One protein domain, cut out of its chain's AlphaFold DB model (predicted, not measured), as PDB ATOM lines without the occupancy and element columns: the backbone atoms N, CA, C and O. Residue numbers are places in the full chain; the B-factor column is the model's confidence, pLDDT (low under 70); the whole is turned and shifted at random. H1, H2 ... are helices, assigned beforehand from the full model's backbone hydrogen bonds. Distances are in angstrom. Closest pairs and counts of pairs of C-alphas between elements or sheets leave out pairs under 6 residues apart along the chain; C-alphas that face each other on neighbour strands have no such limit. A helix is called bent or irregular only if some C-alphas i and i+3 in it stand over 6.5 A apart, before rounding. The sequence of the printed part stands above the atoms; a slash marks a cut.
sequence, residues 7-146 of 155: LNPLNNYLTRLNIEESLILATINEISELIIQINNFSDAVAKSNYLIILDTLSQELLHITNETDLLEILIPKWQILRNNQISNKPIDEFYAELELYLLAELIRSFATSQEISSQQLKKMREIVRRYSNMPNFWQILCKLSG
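What this domain is: This is residues 7 to 146 of the 155 residues of an uncharacterized protein of Neisseriales bacterium (UniProt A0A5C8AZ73). A long helix, H5, runs through the middle of an elongated all-helix domain, and the other helices are set round it, mostly crossing it. The hairpin H1 and H2 packs on it from one side, and H6 packs on another side and folds back into H7, which reaches H2. Towards the other end H3 crosses H5, and H4 sits more loosely near both. You will find 140 residues printed, with seven named helices, H1 to H7 in chain order, and no named strand. The whole is compact, with a radius of gyration of the C-alphas of 15.6 A and spans of 49 by 28 by 23 A.

Where its parts are: Find C-alpha 91 at (187.662, 132.479, 143.874); from there H5, residues 91 to 113, runs 32.1 A to C-alpha 113 at (197.701, 103.185, 135.356). Go back to C-alpha 7 at (189.994, 107.406, 126.333), where H1, residues 7 to 16, begins and runs 14.4 A. H2, residues 21 to 39, is 26.9 A long. H3, residues 47 to 61, spans 22.3 A and is irregular, with C-alphas 48 and 51 7.0 A apart. H4, residues 67 to 81, spans 20.2 A. H6, residues 118 to 131, spans 20.3 A, and H7, residues 135 to 145, spans 15.5 A.

How they stand to each other: Start at the hub, H5, which touches H1, H2, H3 and H6. Look at the C-alphas of Leu 103 and Met 124, 5.9 A apart, the closest of the hairpin H5 and H6, at a steep tilt of 42 degrees. H3 touches H5 with residues 54 to 58 alone, closest at the C-alphas of Ser 58 and Leu 102, 5.4 A, at a steep tilt of 68 degrees, only just short of about perpendicular. H2 touches H5 with residues 31 to 38 alone; the closest C-alphas, of Ile 38 and Tyr 101, are 6.4 A apart. H1 touches H5 at the C-alphas of Leu 10 and Ala 111, their closest pair, 4.6 A apart. H7 touches H2, closest at the C-alphas of Phe 137 and Thr 27, 5.0 A apart. H4 is close but not clearly touching H5, with the C-alphas of Trp 78 and Ile 91 closest at 7.3 A. In H1, H2, H5, H6 and H7 every O i to N i+4 pair is within hydrogen-bond range; in H3 and in H4, 9 of 11 are.

The domain as a whole: The two C-alphas farthest apart, of Asn 18 and Asn 83, are 49.4 A from each other. The printed part has no cut, and no link is long. The mean pLDDT of the printed part is 89.5; look at residues 132 and 146 for the two values under 70.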
ATOM      1  N   LEU A   7     191.328 108.024 126.337       78.81
ATOM      2  CA  LEU A   7     189.994 107.406 126.333       78.81
ATOM      3  C   LEU A   7     190.020 105.944 125.859       78.81
ATOM      4  O   LEU A   7     189.257 105.117 126.355       78.81
ATOM      5  N   ASN A   8     190.946 105.586 124.964       79.62
ATOM      6  CA  ASN A   8     191.100 104.210 124.476       79.62
ATOM      7  C   ASN A   8     191.562 103.227 125.578       79.62
ATOM      8  O   ASN A   8     190.940 102.172 125.735       79.62
ATOM      9  N   PRO A   9     192.609 103.534 126.376       83.69
ATOM     10  CA  PRO A   9     192.953 102.742 127.557       83.69
ATOM     11  C   PRO A   9     191.797 102.582 128.553       83.69
ATOM     12  O   PRO A   9     191.576 101.475 129.046       83.69
ATOM     13  N   LEU A  10     191.033 103.655 128.800       85.56
ATOM     14  CA  LEU A  10     189.879 103.629 129.698       85.56
ATOM     15  C   LEU A  10     188.781 102.688 129.185       85.56
ATOM     16  O   LEU A  10     188.324 101.828 129.932       85.56
ATOM     17  N   ASN A  11     188.412 102.789 127.906       86.75
ATOM     18  CA  ASN A  11     187.427 101.908 127.271       86.75
ATOM     19  C   ASN A  11     187.791 100.423 127.451       86.75
ATOM     20  O   ASN A  11     186.990  99.616 127.930       86.75
ATOM     21  N   ASN A  12     189.045 100.076 127.148       84.88
ATOM     22  CA  ASN A  12     189.549  98.711 127.291       84.88
ATOM     23  C   ASN A  12     189.459  98.212 128.736       84.88
ATOM     24  O   ASN A  12     189.105  97.057 128.970       84.88
ATOM     25  N   TYR A  13     189.785  99.066 129.706       85.88
ATOM     26  CA  TYR A  13     189.693  98.721 131.118       85.88
ATOM     27  C   TYR A  13     188.241  98.488 131.557       85.88
ATOM     28  O   TYR A  13     187.940  97.446 132.136       85.88
ATOM     29  N   LEU A  14     187.326  99.405 131.229       87.38
ATOM     30  CA  LEU A  14     185.914  99.286 131.604       87.38
ATOM     31  C   LEU A  14     185.257  98.052 130.965       87.38
ATOM     32  O   LEU A  14     184.484  97.354 131.621       87.38
ATOM     33  N   THR A  15     185.638  97.718 129.730       87.19
ATOM     34  CA  THR A  15     185.200  96.489 129.054       87.19
ATOM     35  C   THR A  15     185.642  95.237 129.820       87.19
ATOM     36  O   THR A  15     184.847  94.319 130.013       87.19
ATOM     37  N   ARG A  16     186.883  95.195 130.338       86.88
ATOM     38  CA  ARG A  16     187.376  94.064 131.160       86.88
ATOM     39  C   ARG A  16     186.620  93.906 132.479       86.88
ATOM     40  O   ARG A  16     186.587  92.807 133.024       86.88
ATOM     41  N   LEU A  17     186.016  94.980 132.984       84.75
ATOM     42  CA  LEU A  17     185.162  94.954 134.171       84.75
ATOM     43  C   LEU A  17     183.718  94.514 133.876       84.75
ATOM     44  O   LEU A  17     182.874  94.577 134.769       84.75
ATOM     45  N   ASN A  18     183.425  94.056 132.653       87.31
ATOM     46  CA  ASN A  18     182.082  93.680 132.201       87.31
ATOM     47  C   ASN A  18     181.059  94.817 132.363       87.31
ATOM     48  O   ASN A  18     179.895  94.584 132.697       87.31
ATOM     49  N   ILE A  19     181.495  96.062 132.168       88.88
ATOM     50  CA  ILE A  19     180.586  97.205 132.101       88.88
ATOM     51  C   ILE A  19     179.885  97.181 130.739       88.88
ATOM     52  O   ILE A  19     180.508  96.901 129.718       88.88
ATOM     53  N   GLU A  20     178.584  97.471 130.733       92.31
ATOM     54  CA  GLU A  20     177.785  97.540 129.510       92.31
ATOM     55  C   GLU A  20     178.359  98.567 128.525       92.31
ATOM     56  O   GLU A  20     178.641  99.707 128.894       92.31
ATOM     57  N   GLU A  21     178.489  98.173 127.257       91.31
ATOM     58  CA  GLU A  21     179.086  99.001 126.202       91.31
ATOM     59  C   GLU A  21     178.382 100.359 126.046       91.31
ATOM     60  O   GLU A  21     179.038 101.386 125.892       91.31
ATOM     61  N   SER A  22     177.053 100.390 126.177       92.44
ATOM     62  CA  SER A  22     176.257 101.623 126.154       92.44
ATOM     63  C   SER A  22     176.677 102.615 127.246       92.44
ATOM     64  O   SER A  22     176.818 103.807 126.974       92.44
ATOM     65  N   LEU A  23     176.927 102.126 128.466       91.69
ATOM     66  CA  LEU A  23     177.378 102.944 129.592       91.69
ATOM     67  C   LEU A  23     178.821 103.421 129.392       91.69
ATOM     68  O   LEU A  23     179.143 104.559 129.742       91.69
ATOM     69  N   ILE A  24     179.679 102.585 128.800       92.56
ATOM     70  CA  ILE A  24     181.052 102.970 128.451       92.56
ATOM     71  C   ILE A  24     181.039 104.106 127.424       92.56
ATOM     72  O   ILE A  24     181.678 105.131 127.653       92.56
ATOM     73  N   LEU A  25     180.284 103.969 126.332       93.06
ATOM     74  CA  LEU A  25     180.191 104.991 125.285       93.06
ATOM     75  C   LEU A  25     179.639 106.315 125.823       93.06
ATOM     76  O   LEU A  25     180.200 107.372 125.536       93.06
ATOM     77  N   ALA A  26     178.590 106.263 126.647       94.19
ATOM     78  CA  ALA A  26     178.027 107.454 127.276       94.19
ATOM     79  C   ALA A  26     179.035 108.138 128.217       94.19
ATOM     80  O   ALA A  26     179.192 109.356 128.176       94.19
ATOM     81  N   THR A  27     179.774 107.353 129.005       93.38
ATOM     82  CA  THR A  27     180.844 107.859 129.881       93.38
ATOM     83  C   THR A  27     181.966 108.516 129.081       93.38
ATOM     84  O   THR A  27     182.448 109.582 129.452       93.38
ATOM     85  N   ILE A  28     182.394 107.904 127.975       93.06
ATOM     86  CA  ILE A  28     183.435 108.467 127.108       93.06
ATOM     87  C   ILE A  28     182.978 109.809 126.535       93.06
ATOM     88  O   ILE A  28     183.756 110.757 126.558       93.06
ATOM     89  N   ASN A  29     181.720 109.915 126.095       92.75
ATOM     90  CA  ASN A  29     181.177 111.175 125.594       92.75
ATOM     91  C   ASN A  29     181.176 112.274 126.671       92.75
ATOM     92  O   ASN A  29     181.634 113.382 126.408       92.75
ATOM     93  N   GLU A  30     180.753 111.956 127.899       94.25
ATOM     94  CA  GLU A  30     180.810 112.897 129.030       94.25
ATOM     95  C   GLU A  30     182.242 113.374 129.317       94.25
ATOM     96  O   GLU A  30     182.474 114.557 129.566       94.25
ATOM     97  N   ILE A  31     183.228 112.471 129.271       93.69
ATOM     98  CA  ILE A  31     184.637 112.830 129.491       93.69
ATOM     99  C   ILE A  31     185.164 113.696 128.337       93.69
ATOM    100  O   ILE A  31     185.889 114.660 128.585       93.69
ATOM    101  N   SER A  32     184.793 113.407 127.089       92.81
ATOM    102  CA  SER A  32     185.136 114.256 125.942       92.81
ATOM    103  C   SER A  32     184.544 115.662 126.078       92.81
ATOM    104  O   SER A  32     185.242 116.647 125.840       92.81
ATOM    105  N   GLU A  33     183.290 115.784 126.516       93.25
ATOM    106  CA  GLU A  33     182.652 117.079 126.778       93.25
ATOM    107  C   GLU A  33     183.370 117.858 127.891       93.25
ATOM    108  O   GLU A  33     183.627 119.053 127.729       93.25
ATOM    109  N   LEU A  34     183.787 117.182 128.969       93.94
ATOM    110  CA  LEU A  34     184.630 117.767 130.017       93.94
ATOM    111  C   LEU A  34     185.959 118.295 129.447       93.94
ATOM    112  O   LEU A  34     186.359 119.419 129.751       93.94
ATOM    113  N   ILE A  35     186.641 117.519 128.600       93.00
ATOM    114  CA  ILE A  35     187.907 117.932 127.971       93.00
ATOM    115  C   ILE A  35     187.697 119.158 127.071       93.00
ATOM    116  O   ILE A  35     188.508 120.088 127.096       93.00
ATOM    117  N   ILE A  36     186.605 119.196 126.302       92.88
ATOM    118  CA  ILE A  36     186.232 120.356 125.479       92.88
ATOM    119  C   ILE A  36     185.991 121.581 126.366       92.88
ATOM    120  O   ILE A  36     186.522 122.654 126.079       92.88
ATOM    121  N   GLN A  37     185.234 121.425 127.454       93.62
ATOM    122  CA  GLN A  37     184.969 122.498 128.409       93.62
ATOM    123  C   GLN A  37     186.272 123.063 128.987       93.62
ATOM    124  O   GLN A  37     186.472 124.276 128.950       93.62
ATOM    125  N   ILE A  38     187.181 122.199 129.449       94.31
ATOM    126  CA  ILE A  38     188.466 122.619 130.021       94.31
ATOM    127  C   ILE A  38     189.323 123.345 128.985       94.31
ATOM    128  O   ILE A  38     189.898 124.387 129.281       94.31
ATOM    129  N   ASN A  39     189.400 122.836 127.756       91.75
ATOM    130  CA  ASN A  39     190.179 123.480 126.697       91.75
ATOM    131  C   ASN A  39     189.619 124.862 126.297       91.75
ATOM    132  O   ASN A  39     190.351 125.656 125.706       91.75
ATOM    133  N   ASN A  40     188.364 125.163 126.645       92.31
ATOM    134  CA  ASN A  40     187.745 126.477 126.475       92.31
ATOM    135  C   ASN A  40     187.926 127.404 127.690       92.31
ATOM    136  O   ASN A  40     187.570 128.583 127.601       92.31
ATOM    137  N   PHE A  41     188.468 126.916 128.814       93.06
ATOM    138  CA  PHE A  41     188.787 127.777 129.948       93.06
ATOM    139  C   PHE A  41     189.757 128.864 129.520       93.06
ATOM    140  O   PHE A  41     190.795 128.621 128.900       93.06
ATOM    141  N   SER A  42     189.404 130.092 129.871       89.81
ATOM    142  CA  SER A  42     190.179 131.260 129.509       89.81
ATOM    143  C   SER A  42     190.223 132.243 130.662       89.81
ATOM    144  O   SER A  42     189.311 132.352 131.484       89.81
ATOM    145  N   ASP A  43     191.329 132.969 130.698       92.56
ATOM    146  CA  ASP A  43     191.554 134.050 131.631       92.56
ATOM    147  C   ASP A  43     192.146 135.234 130.864       92.56
ATOM    148  O   ASP A  43     193.025 135.070 130.014       92.56
ATOM    149  N   ALA A  44     191.648 136.438 131.143       85.75
ATOM    150  CA  ALA A  44     192.015 137.634 130.391       85.75
ATOM    151  C   ALA A  44     193.497 138.025 130.554       85.75
ATOM    152  O   ALA A  44     194.089 138.598 129.633       85.75
ATOM    153  N   VAL A  45     194.094 137.722 131.711       88.75
ATOM    154  CA  VAL A  45     195.490 138.044 132.035       88.75
ATOM    155  C   VAL A  45     196.400 136.901 131.602       88.75
ATOM    156  O   VAL A  45     197.357 137.132 130.861       88.75
ATOM    157  N   ALA A  46     196.077 135.669 132.000       86.69
ATOM    158  CA  ALA A  46     196.908 134.501 131.718       86.69
ATOM    159  C   ALA A  46     196.859 134.077 130.241       86.69
ATOM    160  O   ALA A  46     197.829 133.519 129.724       86.69
ATOM    161  N   LYS A  47     195.744 134.340 129.544       87.38
ATOM    162  CA  LYS A  47     195.509 133.966 128.141       87.38
ATOM    163  C   LYS A  47     195.823 132.481 127.909       87.38
ATOM    164  O   LYS A  47     195.271 131.619 128.585       87.38
ATOM    165  N   SER A  48     196.743 132.173 126.993       84.12
ATOM    166  CA  SER A  48     197.169 130.806 126.675       84.12
ATOM    167  C   SER A  48     197.876 130.085 127.825       84.12
ATOM    168  O   SER A  48     197.964 128.861 127.803       84.12
ATOM    169  N   ASN A  49     198.380 130.812 128.828       90.19
ATOM    170  CA  ASN A  49     199.082 130.220 129.969       90.19
ATOM    171  C   ASN A  49     198.125 129.732 131.058       90.19
ATOM    172  O   ASN A  49     198.575 129.096 132.007       90.19
ATOM    173  N   TYR A  50     196.823 130.009 130.946       94.00
ATOM    174  CA  TYR A  50     195.878 129.689 132.010       94.00
ATOM    175  C   TYR A  50     195.853 128.193 132.344       94.00
ATOM    176  O   TYR A  50     195.976 127.811 133.503       94.00
ATOM    177  N   LEU A  51     195.831 127.336 131.321       93.12
ATOM    178  CA  LEU A  51     195.877 125.885 131.508       93.12
ATOM    179  C   LEU A  51     197.181 125.393 132.148       93.12
ATOM    180  O   LEU A  51     197.163 124.368 132.815       93.12
ATOM    181  N   ILE A  52     198.298 126.108 131.975       93.25
ATOM    182  CA  ILE A  52     199.578 125.771 132.624       93.25
ATOM    183  C   ILE A  52     199.503 126.078 134.124       93.25
ATOM    184  O   ILE A  52     200.029 125.328 134.945       93.25
ATOM    185  N   ILE A  53     198.830 127.173 134.488       93.81
ATOM    186  CA  ILE A  53     198.590 127.535 135.889       93.81
ATOM    187  C   ILE A  53     197.688 126.486 136.548       93.81
ATOM    188  O   ILE A  53     198.022 125.998 137.628       93.81
ATOM    189  N   LEU A  54     196.590 126.104 135.884       95.12
ATOM    190  CA  LEU A  54     195.697 125.050 136.375       95.12
ATOM    191  C   LEU A  54     196.423 123.708 136.511       95.12
ATOM    192  O   LEU A  54     196.293 123.070 137.551       95.12
ATOM    193  N   ASP A  55     197.240 123.323 135.526       94.06
ATOM    194  CA  ASP A  55     198.056 122.106 135.589       94.06
ATOM    195  C   ASP A  55     198.975 122.120 136.812       94.06
ATOM    196  O   ASP A  55     198.882 121.242 137.668       94.06
ATOM    197  N   THR A  56     199.779 123.176 136.964       93.75
ATOM    198  CA  THR A  56     200.734 123.317 138.076       93.75
ATOM    199  C   THR A  56     200.041 123.176 139.431       93.75
ATOM    200  O   THR A  56     200.490 122.412 140.285       93.75
ATOM    201  N   LEU A  57     198.918 123.873 139.624       93.69
ATOM    202  CA  LEU A  57     198.151 123.790 140.865       93.69
ATOM    203  C   LEU A  57     197.518 122.409 141.049       93.69
ATOM    204  O   LEU A  57     197.528 121.878 142.154       93.69
ATOM    205  N   SER A  58     196.998 121.795 139.987       92.50
ATOM    206  CA  SER A  58     196.385 120.468 140.072       92.50
ATOM    207  C   SER A  58     197.380 119.400 140.537       92.50
ATOM    208  O   SER A  58     197.017 118.569 141.370       92.50
ATOM    209  N   GLN A  59     198.644 119.470 140.097       89.81
ATOM    210  CA  GLN A  59     199.701 118.561 140.552       89.81
ATOM    211  C   GLN A  59     200.012 118.749 142.046       89.81
ATOM    212  O   GLN A  59     200.181 117.764 142.763       89.81
ATOM    213  N   GLU A  60     200.029 119.991 142.546       89.19
ATOM    214  CA  GLU A  60     200.210 120.271 143.981       89.19
ATOM    215  C   GLU A  60     199.034 119.741 144.821       89.19
ATOM    216  O   GLU A  60     199.220 119.271 145.945       89.19
ATOM    217  N   LEU A  61     197.818 119.793 144.273       89.50
ATOM    218  CA  LEU A  61     196.598 119.453 144.999       89.50
ATOM    219  C   LEU A  61     196.177 117.989 144.844       89.50
ATOM    220  O   LEU A  61     195.270 117.557 145.556       89.50
ATOM    221  N   LEU A  62     196.791 117.211 143.946       85.19
ATOM    222  CA  LEU A  62     196.347 115.864 143.563       85.19
ATOM    223  C   LEU A  62     196.126 114.943 144.770       85.19
ATOM    224  O   LEU A  62     195.086 114.288 144.862       85.19
ATOM    225  N   HIS A  63     197.056 114.974 145.723       83.25
ATOM    226  CA  HIS A  63     197.083 114.103 146.901       83.25
ATOM    227  C   HIS A  63     196.200 114.575 148.064       83.25
ATOM    228  O   HIS A  63     195.981 113.828 149.017       83.25
ATOM    229  N   ILE A  64     195.673 115.798 147.998       84.56
ATOM    230  CA  ILE A  64     194.831 116.355 149.056       84.56
ATOM    231  C   ILE A  64     193.410 115.831 148.882       84.56
ATOM    232  O   ILE A  64     192.821 115.955 147.809       84.56
ATOM    233  N   THR A  65     192.854 115.234 149.930       74.75
ATOM    234  CA  THR A  65     191.526 114.598 149.888       74.75
ATOM    235  C   THR A  65     190.489 115.293 150.758       74.75
ATOM    236  O   THR A  65     189.298 115.066 150.572       74.75
ATOM    237  N   ASN A  66     190.920 116.123 151.706       83.31
ATOM    238  CA  ASN A  66     190.035 116.961 152.497       83.31
ATOM    239  C   ASN A  66     189.879 118.318 151.804       83.31
ATOM    240  O   ASN A  66     190.867 118.963 151.461       83.31
ATOM    241  N   GLU A  67     188.636 118.745 151.613       81.19
ATOM    242  CA  GLU A  67     188.297 120.038 151.018       81.19
ATOM    243  C   GLU A  67     188.813 121.218 151.850       81.19
ATOM    244  O   GLU A  67     189.268 122.207 151.287       81.19
ATOM    245  N   THR A  68     188.832 121.095 153.179       85.81
ATOM    246  CA  THR A  68     189.363 122.144 154.066       85.81
ATOM    247  C   THR A  68     190.851 122.360 153.806       85.81
ATOM    248  O   THR A  68     191.260 123.470 153.477       85.81
ATOM    249  N   ASP A  69     191.639 121.283 153.845       87.25
ATOM    250  CA  ASP A  69     193.084 121.320 153.589       87.25
ATOM    251  C   ASP A  69     193.387 121.833 152.170       87.25
ATOM    252  O   ASP A  69     194.363 122.550 151.941       87.25
ATOM    253  N   LEU A  70     192.529 121.490 151.201       88.06
ATOM    254  CA  LEU A  70     192.643 121.980 149.831       88.06
ATOM    255  C   LEU A  70     192.475 123.499 149.789       88.06
ATOM    256  O   LEU A  70     193.313 124.187 149.205       88.06
ATOM    257  N   LEU A  71     191.421 124.030 150.410       89.25
ATOM    258  CA  LEU A  71     191.140 125.465 150.430       89.25
ATOM    259  C   LEU A  71     192.211 126.251 151.196       89.25
ATOM    260  O   LEU A  71     192.592 127.336 150.756       89.25
ATOM    261  N   GLU A  72     192.751 125.697 152.282       91.44
ATOM    262  CA  GLU A  72     193.858 126.302 153.033       91.44
ATOM    263  C   GLU A  72     195.113 126.511 152.174       91.44
ATOM    264  O   GLU A  72     195.827 127.498 152.353       91.44
ATOM    265  N   ILE A  73     195.359 125.630 151.202       90.56
ATOM    266  CA  ILE A  73     196.478 125.749 150.257       90.56
ATOM    267  C   ILE A  73     196.099 126.618 149.052       90.56
ATOM    268  O   ILE A  73     196.895 127.446 148.595       90.56
ATOM    269  N   LEU A  74     194.879 126.460 148.540       93.19
ATOM    270  CA  LEU A  74     194.422 127.125 147.327       93.19
ATOM    271  C   LEU A  74     194.213 128.629 147.519       93.19
ATOM    272  O   LEU A  74     194.632 129.410 146.664       93.19
ATOM    273  N   ILE A  75     193.582 129.050 148.619       93.12
ATOM    274  CA  ILE A  75     193.231 130.459 148.851       93.12
ATOM    275  C   ILE A  75     194.485 131.353 148.827       93.12
ATOM    276  O   ILE A  75     194.486 132.331 148.070       93.12
ATOM    277  N   PRO A  76     195.576 131.048 149.564       94.25
ATOM    278  CA  PRO A  76     196.805 131.838 149.493       94.25
ATOM    279  C   PRO A  76     197.416 131.881 148.088       94.25
ATOM    280  O   PRO A  76     197.859 132.940 147.642       94.25
ATOM    281  N   LYS A  77     197.410 130.756 147.359       93.44
ATOM    282  CA  LYS A  77     197.923 130.688 145.981       93.44
ATOM    283  C   LYS A  77     197.110 131.594 145.061       93.44
ATOM    284  O   LYS A  77     197.684 132.455 144.400       93.44
ATOM    285  N   TRP A  78     195.785 131.480 145.077       94.50
ATOM    286  CA  TRP A  78     194.898 132.354 144.308       94.50
ATOM    287  C   TRP A  78     195.118 133.837 144.644       94.50
ATOM    288  O   TRP A  78     195.202 134.662 143.734       94.50
ATOM    289  N   GLN A  79     195.290 134.188 145.924       93.94
ATOM    290  CA  GLN A  79     195.562 135.572 146.336       93.94
ATOM    291  C   GLN A  79     196.867 136.137 145.758       93.94
ATOM    292  O   GLN A  79     196.915 137.329 145.455       93.94
ATOM    293  N   ILE A  80     197.903 135.309 145.606       93.62
ATOM    294  CA  ILE A  80     199.184 135.698 144.997       93.62
ATOM    295  C   ILE A  80     199.049 135.827 143.473       93.62
ATOM    296  O   ILE A  80     199.618 136.740 142.867       93.62
ATOM    297  N   LEU A  81     198.298 134.914 142.853       91.88
ATOM    298  CA  LEU A  81     198.132 134.836 141.404       91.88
ATOM    299  C   LEU A  81     197.225 135.946 140.856       91.88
ATOM    300  O   LEU A  81     197.509 136.488 139.782       91.88
ATOM    301  N   ARG A  82     196.138 136.287 141.559       92.19
ATOM    302  CA  ARG A  82     195.136 137.251 141.079       92.19
ATOM    303  C   ARG A  82     195.744 138.634 140.845       92.19
ATOM    304  O   ARG A  82     196.543 139.117 141.641       92.19
ATOM    305  N   ASN A  83     195.336 139.280 139.755       87.62
ATOM    306  CA  ASN A  83     195.850 140.561 139.248       87.62
ATOM    307  C   ASN A  83     197.319 140.568 138.789       87.62
ATOM    308  O   ASN A  83     197.757 141.577 138.243       87.62
ATOM    309  N   ASN A  84     198.058 139.468 138.961       87.56
ATOM    310  CA  ASN A  84     199.455 139.350 138.541       87.56
ATOM    311  C   ASN A  84     199.609 138.372 137.372       87.56
ATOM    312  O   ASN A  84     200.161 138.716 136.331       87.56
ATOM    313  N   GLN A  85     199.130 137.143 137.562       88.94
ATOM    314  CA  GLN A  85     199.262 136.030 136.620       88.94
ATOM    315  C   GLN A  85     197.911 135.544 136.097       88.94
ATOM    316  O   GLN A  85     197.855 135.037 134.982       88.94
ATOM    317  N   ILE A  86     196.839 135.736 136.867       91.12
ATOM    318  CA  ILE A  86     195.449 135.499 136.459       91.12
ATOM    319  C   ILE A  86     194.624 136.766 136.703       91.12
ATOM    320  O   ILE A  86     195.021 137.647 137.474       91.12
ATOM    321  N   SER A  87     193.473 136.882 136.050       89.94
ATOM    322  CA  SER A  87     192.538 137.984 136.265       89.94
ATOM    323  C   SER A  87     191.973 137.976 137.690       89.94
ATOM    324  O   SER A  87     192.139 137.019 138.447       89.94
ATOM    325  N   ASN A  88     191.282 139.047 138.087       91.19
ATOM    326  CA  ASN A  88     190.577 139.101 139.374       91.19
ATOM    327  C   ASN A  88     189.275 138.275 139.369       91.19
ATOM    328  O   ASN A  88     188.235 138.746 139.834       91.19
ATOM    329  N   LYS A  89     189.321 137.078 138.785       91.31
ATOM    330  CA  LYS A  89     188.209 136.137 138.733       91.31
ATOM    331  C   LYS A  89     187.784 135.762 140.164       91.31
ATOM    332  O   LYS A  89     188.670 135.566 141.006       91.31
ATOM    333  N   PRO A  90     186.472 135.674 140.466       93.00
ATOM    334  CA  PRO A  90     185.992 135.194 141.759       93.00
ATOM    335  C   PRO A  90     186.635 133.859 142.137       93.00
ATOM    336  O   PRO A  90     186.821 132.992 141.283       93.00
ATOM    337  N   ILE A  91     186.973 133.690 143.419       92.31
ATOM    338  CA  ILE A  91     187.662 132.479 143.874       92.31
ATOM    339  C   ILE A  91     186.840 131.213 143.613       92.31
ATOM    340  O   ILE A  91     187.420 130.205 143.235       92.31
ATOM    341  N   ASP A  92     185.514 131.284 143.730       91.38
ATOM    342  CA  ASP A  92     184.629 130.142 143.486       91.38
ATOM    343  C   ASP A  92     184.663 129.698 142.016       91.38
ATOM    344  O   ASP A  92     184.694 128.506 141.725       91.38
ATOM    345  N   GLU A  93     184.723 130.652 141.078       92.81
ATOM    346  CA  GLU A  93     184.835 130.361 139.642       92.81
ATOM    347  C   GLU A  93     186.207 129.755 139.318       92.81
ATOM    348  O   GLU A  93     186.298 128.743 138.626       92.81
ATOM    349  N   PHE A  94     187.277 130.328 139.878       94.31
ATOM    350  CA  PHE A  94     188.625 129.777 139.752       94.31
ATOM    351  C   PHE A  94     188.726 128.362 140.340       94.31
ATOM    352  O   PHE A  94     189.334 127.476 139.740       94.31
ATOM    353  N   TYR A  95     188.119 128.146 141.506       93.50
ATOM    354  CA  TYR A  95     188.123 126.859 142.186       93.50
ATOM    355  C   TYR A  95     187.365 125.804 141.378       93.50
ATOM    356  O   TYR A  95     187.896 124.715 141.174       93.50
ATOM    357  N   ALA A  96     186.193 126.136 140.835       93.12
ATOM    358  CA  ALA A  96     185.433 125.226 139.983       93.12
ATOM    359  C   ALA A  96     186.221 124.802 138.729       93.12
ATOM    360  O   ALA A  96     186.301 123.611 138.423       93.12
ATOM    361  N   GLU A  97     186.856 125.746 138.026       94.94
ATOM    362  CA  GLU A  97     187.693 125.437 136.854       94.94
ATOM    363  C   GLU A  97     188.891 124.548 137.223       94.94
ATOM    364  O   GLU A  97     189.213 123.598 136.505       94.94
ATOM    365  N   LEU A  98     189.518 124.809 138.371       94.88
ATOM    366  CA  LEU A  98     190.613 123.995 138.886       94.88
ATOM    367  C   LEU A  98     190.164 122.578 139.264       94.88
ATOM    368  O   LEU A  98     190.870 121.622 138.952       94.88
ATOM    369  N   GLU A  99     189.003 122.410 139.899       93.75
ATOM    370  CA  GLU A  99     188.482 121.081 140.236       93.75
ATOM    371  C   GLU A  99     188.102 120.279 138.988       93.75
ATOM    372  O   GLU A  99     188.380 119.082 138.930       93.75
ATOM    373  N   LEU A 100     187.538 120.917 137.961       94.81
ATOM    374  CA  LEU A 100     187.262 120.259 136.682       94.81
ATOM    375  C   LEU A 100     188.557 119.838 135.972       94.81
ATOM    376  O   LEU A 100     188.641 118.716 135.468       94.81
ATOM    377  N   TYR A 101     189.594 120.680 135.999       95.25
ATOM    378  CA  TYR A 101     190.919 120.307 135.497       95.25
ATOM    379  C   TYR A 101     191.491 119.106 136.265       95.25
ATOM    380  O   TYR A 101     191.952 118.128 135.676       95.25
ATOM    381  N   LEU A 102     191.399 119.145 137.594       94.25
ATOM    382  CA  LEU A 102     191.854 118.081 138.482       94.25
ATOM    383  C   LEU A 102     191.107 116.760 138.249       94.25
ATOM    384  O   LEU A 102     191.714 115.692 138.312       94.25
ATOM    385  N   LEU A 103     189.808 116.817 137.943       94.56
ATOM    386  CA  LEU A 103     189.022 115.649 137.554       94.56
ATOM    387  C   LEU A 103     189.567 115.009 136.274       94.56
ATOM    388  O   LEU A 103     189.741 113.792 136.238       94.56
ATOM    389  N   ALA A 104     189.877 115.807 135.249       93.88
ATOM    390  CA  ALA A 104     190.454 115.293 134.009       93.88
ATOM    391  C   ALA A 104     191.827 114.639 134.237       93.88
ATOM    392  O   ALA A 104     192.095 113.564 133.699       93.88
ATOM    393  N   GLU A 105     192.667 115.222 135.093       92.19
ATOM    394  CA  GLU A 105     193.960 114.640 135.476       92.19
ATOM    395  C   GLU A 105     193.811 113.313 136.229       92.19
ATOM    396  O   GLU A 105     194.518 112.340 135.949       92.19
ATOM    397  N   LEU A 106     192.843 113.229 137.141       92.56
ATOM    398  CA  LEU A 106     192.511 111.997 137.853       92.56
ATOM    399  C   LEU A 106     192.015 110.899 136.898       92.56
ATOM    400  O   LEU A 106     192.469 109.757 136.994       92.56
ATOM    401  N   ILE A 107     191.149 111.245 135.940       92.56
ATOM    402  CA  ILE A 107     190.678 110.333 134.888       92.56
ATOM    403  C   ILE A 107     191.848 109.850 134.028       92.56
ATOM    404  O   ILE A 107     191.968 108.655 133.761       92.56
ATOM    405  N   ARG A 108     192.739 110.758 133.617       90.56
ATOM    406  CA  ARG A 108     193.929 110.446 132.814       90.56
ATOM    407  C   ARG A 108     194.872 109.494 133.543       90.56
ATOM    408  O   ARG A 108     195.350 108.519 132.954       90.56
ATOM    409  N   SER A 109     195.121 109.762 134.824       89.12
ATOM    410  CA  SER A 109     195.938 108.919 135.698       89.12
ATOM    411  C   SER A 109     195.338 107.517 135.828       89.12
ATOM    412  O   SER A 109     196.042 106.527 135.612       89.12
ATOM    413  N   PHE A 110     194.028 107.429 136.072       89.12
ATOM    414  CA  PHE A 110     193.299 106.165 136.145       89.12
ATOM    415  C   PHE A 110     193.334 105.392 134.821       89.12
ATOM    416  O   PHE A 110     193.663 104.210 134.807       89.12
ATOM    417  N   ALA A 111     193.073 106.050 133.691       88.06
ATOM    418  CA  ALA A 111     193.096 105.416 132.376       88.06
ATOM    419  C   ALA A 111     194.479 104.846 132.017       88.06
ATOM    420  O   ALA A 111     194.579 103.807 131.364       88.06
ATOM    421  N   THR A 112     195.546 105.526 132.446       86.31
ATOM    422  CA  THR A 112     196.931 105.142 132.142       86.31
ATOM    423  C   THR A 112     197.431 104.027 133.056       86.31
ATOM    424  O   THR A 112     198.016 103.061 132.574       86.31
ATOM    425  N   SER A 113     197.212 104.153 134.366       86.62
ATOM    426  CA  SER A 113     197.701 103.185 135.356       86.62
ATOM    427  C   SER A 113     196.788 101.972 135.517       86.62
ATOM    428  O   SER A 113     197.259 100.919 135.931       86.62
ATOM    429  N   GLN A 114     195.497 102.105 135.188       83.19
ATOM    430  CA  GLN A 114     194.440 101.133 135.508       83.19
ATOM    431  C   GLN A 114     194.313 100.844 137.012       83.19
ATOM    432  O   GLN A 114     193.642  99.895 137.420       83.19
ATOM    433  N   GLU A 115     194.921 101.697 137.835       82.44
ATOM    434  CA  GLU A 115     194.891 101.651 139.283       82.44
ATOM    435  C   GLU A 115     194.229 102.926 139.797       82.44
ATOM    436  O   GLU A 115     194.453 104.032 139.304       82.44
ATOM    437  N   ILE A 116     193.366 102.765 140.793       85.38
ATOM    438  CA  ILE A 116     192.656 103.876 141.412       85.38
ATOM    439  C   ILE A 116     192.578 103.625 142.909       85.38
ATOM    440  O   ILE A 116     191.986 102.652 143.374       85.38
ATOM    441  N   SER A 117     193.215 104.496 143.685       87.19
ATOM    442  CA  SER A 117     193.095 104.443 145.141       87.19
ATOM    443  C   SER A 117     191.686 104.849 145.581       87.19
ATOM    444  O   SER A 117     191.010 105.646 144.924       87.19
ATOM    445  N   SER A 118     191.257 104.367 146.749       85.69
ATOM    446  CA  SER A 118     189.992 104.788 147.370       85.69
ATOM    447  C   SER A 118     189.916 106.307 147.570       85.69
ATOM    448  O   SER A 118     188.850 106.905 147.443       85.69
ATOM    449  N   GLN A 119     191.062 106.939 147.829       86.12
ATOM    450  CA  GLN A 119     191.215 108.384 147.960       86.12
ATOM    451  C   GLN A 119     190.940 109.123 146.647       86.12
ATOM    452  O   GLN A 119     190.116 110.039 146.619       86.12
ATOM    453  N   GLN A 120     191.580 108.706 145.552       89.19
ATOM    454  CA  GLN A 120     191.339 109.281 144.225       89.19
ATOM    455  C   GLN A 120     189.888 109.074 143.790       89.19
ATOM    456  O   GLN A 120     189.262 109.999 143.279       89.19
ATOM    457  N   LEU A 121     189.331 107.887 144.044       90.19
ATOM    458  CA  LEU A 121     187.943 107.572 143.725       90.19
ATOM    459  C   LEU A 121     186.964 108.470 144.493       90.19
ATOM    460  O   LEU A 121     186.048 109.036 143.898       90.19
ATOM    461  N   LYS A 122     187.179 108.654 145.803       88.62
ATOM    462  CA  LYS A 122     186.382 109.573 146.627       88.62
ATOM    463  C   LYS A 122     186.432 110.994 146.066       88.62
ATOM    464  O   LYS A 122     185.384 111.610 145.906       88.62
ATOM    465  N   LYS A 123     187.624 111.472 145.717       90.69
ATOM    466  CA  LYS A 123     187.829 112.818 145.185       90.69
ATOM    467  C   LYS A 123     187.139 113.033 143.839       90.69
ATOM    468  O   LYS A 123     186.428 114.018 143.676       90.69
ATOM    469  N   MET A 124     187.272 112.089 142.902       92.56
ATOM    470  CA  MET A 124     186.549 112.141 141.623       92.56
ATOM    471  C   MET A 124     185.039 112.223 141.848       92.56
ATOM    472  O   MET A 124     184.372 113.048 141.232       92.56
ATOM    473  N   ARG A 125     184.499 111.425 142.778       90.38
ATOM    474  CA  ARG A 125     183.076 111.479 143.138       90.38
ATOM    475  C   ARG A 125     182.671 112.831 143.709       90.38
ATOM    476  O   ARG A 125     181.645 113.362 143.309       90.38
ATOM    477  N   GLU A 126     183.440 113.397 144.631       89.50
ATOM    478  CA  GLU A 126     183.108 114.698 145.221       89.50
ATOM    479  C   GLU A 126     183.058 115.805 144.165       89.50
ATOM    480  O   GLU A 126     182.087 116.561 144.139       89.50
ATOM    481  N   ILE A 127     184.024 115.833 143.241       91.94
ATOM    482  CA  ILE A 127     184.044 116.801 142.137       91.94
ATOM    483  C   ILE A 127     182.852 116.579 141.195       91.94
ATOM    484  O   ILE A 127     182.126 117.522 140.880       91.94
ATOM    485  N   VAL A 128     182.594 115.330 140.789       92.19
ATOM    486  CA  VAL A 128     181.450 114.981 139.928       92.19
ATOM    487  C   VAL A 128     180.125 115.362 140.605       92.19
ATOM    488  O   VAL A 128     179.237 115.928 139.974       92.19
ATOM    489  N   ARG A 129     179.994 115.146 141.914       87.88
ATOM    490  CA  ARG A 129     178.801 115.533 142.676       87.88
ATOM    491  C   ARG A 129     178.609 117.051 142.741       87.88
ATOM    492  O   ARG A 129     177.466 117.495 142.734       87.88
ATOM    493  N   ARG A 130     179.692 117.834 142.837       86.75
ATOM    494  CA  ARG A 130     179.631 119.305 142.928       86.75
ATOM    495  C   ARG A 130     179.261 119.970 141.602       86.75
ATOM    496  O   ARG A 130     178.456 120.896 141.613       86.75
ATOM    497  N   TYR A 131     179.835 119.519 140.487       79.25
ATOM    498  CA  TYR A 131     179.781 120.282 139.229       79.25
ATOM    499  C   TYR A 131     179.151 119.555 138.047       79.25
ATOM    500  O   TYR A 131     179.013 120.162 136.984       79.25
ATOM    501  N   SER A 132     178.838 118.262 138.156       62.69
ATOM    502  CA  SER A 132     178.662 117.479 136.936       62.69
ATOM    503  C   SER A 132     177.245 117.441 136.370       62.69
ATOM    504  O   SER A 132     176.253 117.238 137.068       62.69
ATOM    505  N   ASN A 133     177.242 117.469 135.039       75.06
ATOM    506  CA  ASN A 133     176.316 116.763 134.163       75.06
ATOM    507  C   ASN A 133     176.944 115.424 133.704       75.06
ATOM    508  O   ASN A 133     176.890 115.106 132.523       75.06
ATOM    509  N   MET A 134     177.589 114.656 134.600       91.38
ATOM    510  CA  MET A 134     178.261 113.383 134.255       91.38
ATOM    511  C   MET A 134     177.630 112.166 134.969       91.38
ATOM    512  O   MET A 134     178.288 111.482 135.765       91.38
ATOM    513  N   PRO A 135     176.318 111.907 134.790       90.50
ATOM    514  CA  PRO A 135     175.620 110.802 135.450       90.50
ATOM    515  C   PRO A 135     176.164 109.416 135.087       90.50
ATOM    516  O   PRO A 135     176.084 108.506 135.915       90.50
ATOM    517  N   ASN A 136     176.700 109.221 133.882       92.88
ATOM    518  CA  ASN A 136     177.220 107.921 133.469       92.88
ATOM    519  C   ASN A 136     178.581 107.657 134.110       92.88
ATOM    520  O   ASN A 136     178.777 106.600 134.717       92.88
ATOM    521  N   PHE A 137     179.474 108.648 134.105       93.50
ATOM    522  CA  PHE A 137     180.750 108.529 134.796       93.50
ATOM    523  C   PHE A 137     180.567 108.317 136.304       93.50
ATOM    524  O   PHE A 137     181.245 107.481 136.899       93.50
ATOM    525  N   TRP A 138     179.585 108.973 136.928       91.50
ATOM    526  CA  TRP A 138     179.231 108.713 138.327       91.50
ATOM    527  C   TRP A 138     178.861 107.251 138.600       91.50
ATOM    528  O   TRP A 138     179.322 106.668 139.586       91.50
ATOM    529  N   GLN A 139     178.067 106.631 137.725       89.31
ATOM    530  CA  GLN A 139     177.723 105.213 137.855       89.31
ATOM    531  C   GLN A 139     178.961 104.316 137.755       89.31
ATOM    532  O   GLN A 139     179.067 103.345 138.512       89.31
ATOM    533  N   ILE A 140     179.914 104.652 136.877       90.69
ATOM    534  CA  ILE A 140     181.210 103.967 136.805       90.69
ATOM    535  C   ILE A 140     181.953 104.091 138.134       90.69
ATOM    536  O   ILE A 140     182.355 103.074 138.701       90.69
ATOM    537  N   LEU A 141     182.078 105.302 138.679       91.25
ATOM    538  CA  LEU A 141     182.759 105.530 139.955       91.25
ATOM    539  C   LEU A 141     182.101 104.747 141.104       91.25
ATOM    540  O   LEU A 141     182.808 104.167 141.929       91.25
ATOM    541  N   CYS A 142     180.767 104.664 141.139       87.00
ATOM    542  CA  CYS A 142     180.038 103.860 142.126       87.00
ATOM    543  C   CYS A 142     180.366 102.365 142.004       87.00
ATOM    544  O   CYS A 142     180.699 101.725 143.005       87.00
ATOM    545  N   LYS A 143     180.343 101.817 140.779       86.56
ATOM    546  CA  LYS A 143     180.709 100.415 140.512       86.56
ATOM    547  C   LYS A 143     182.142 100.111 140.958       86.56
ATOM    548  O   LYS A 143     182.364  99.081 141.586       86.56
ATOM    549  N   LEU A 144     183.088 101.015 140.691       85.94
ATOM    550  CA  LEU A 144     184.493 100.859 141.085       85.94
ATOM    551  C   LEU A 144     184.694 100.874 142.609       85.94
ATOM    552  O   LEU A 144     185.574 100.183 143.108       85.94
ATOM    553  N   SER A 145     183.871 101.614 143.359       81.19
ATOM    554  CA  SER A 145     183.934 101.619 144.833       81.19
ATOM    555  C   SER A 145     183.352 100.367 145.491       81.19
ATOM    556  O   SER A 145     183.571 100.161 146.680       81.19
ATOM    557  N   GLY A 146     182.573  99.563 144.760       69.38
ATOM    558  CA  GLY A 146     181.715  98.540 145.366       69.38
ATOM    559  C   GLY A 146     180.514  99.118 146.128       69.38
ATOM    560  O   GLY A 146     179.797  98.373 146.797       69.38
TER     561      GLY A 146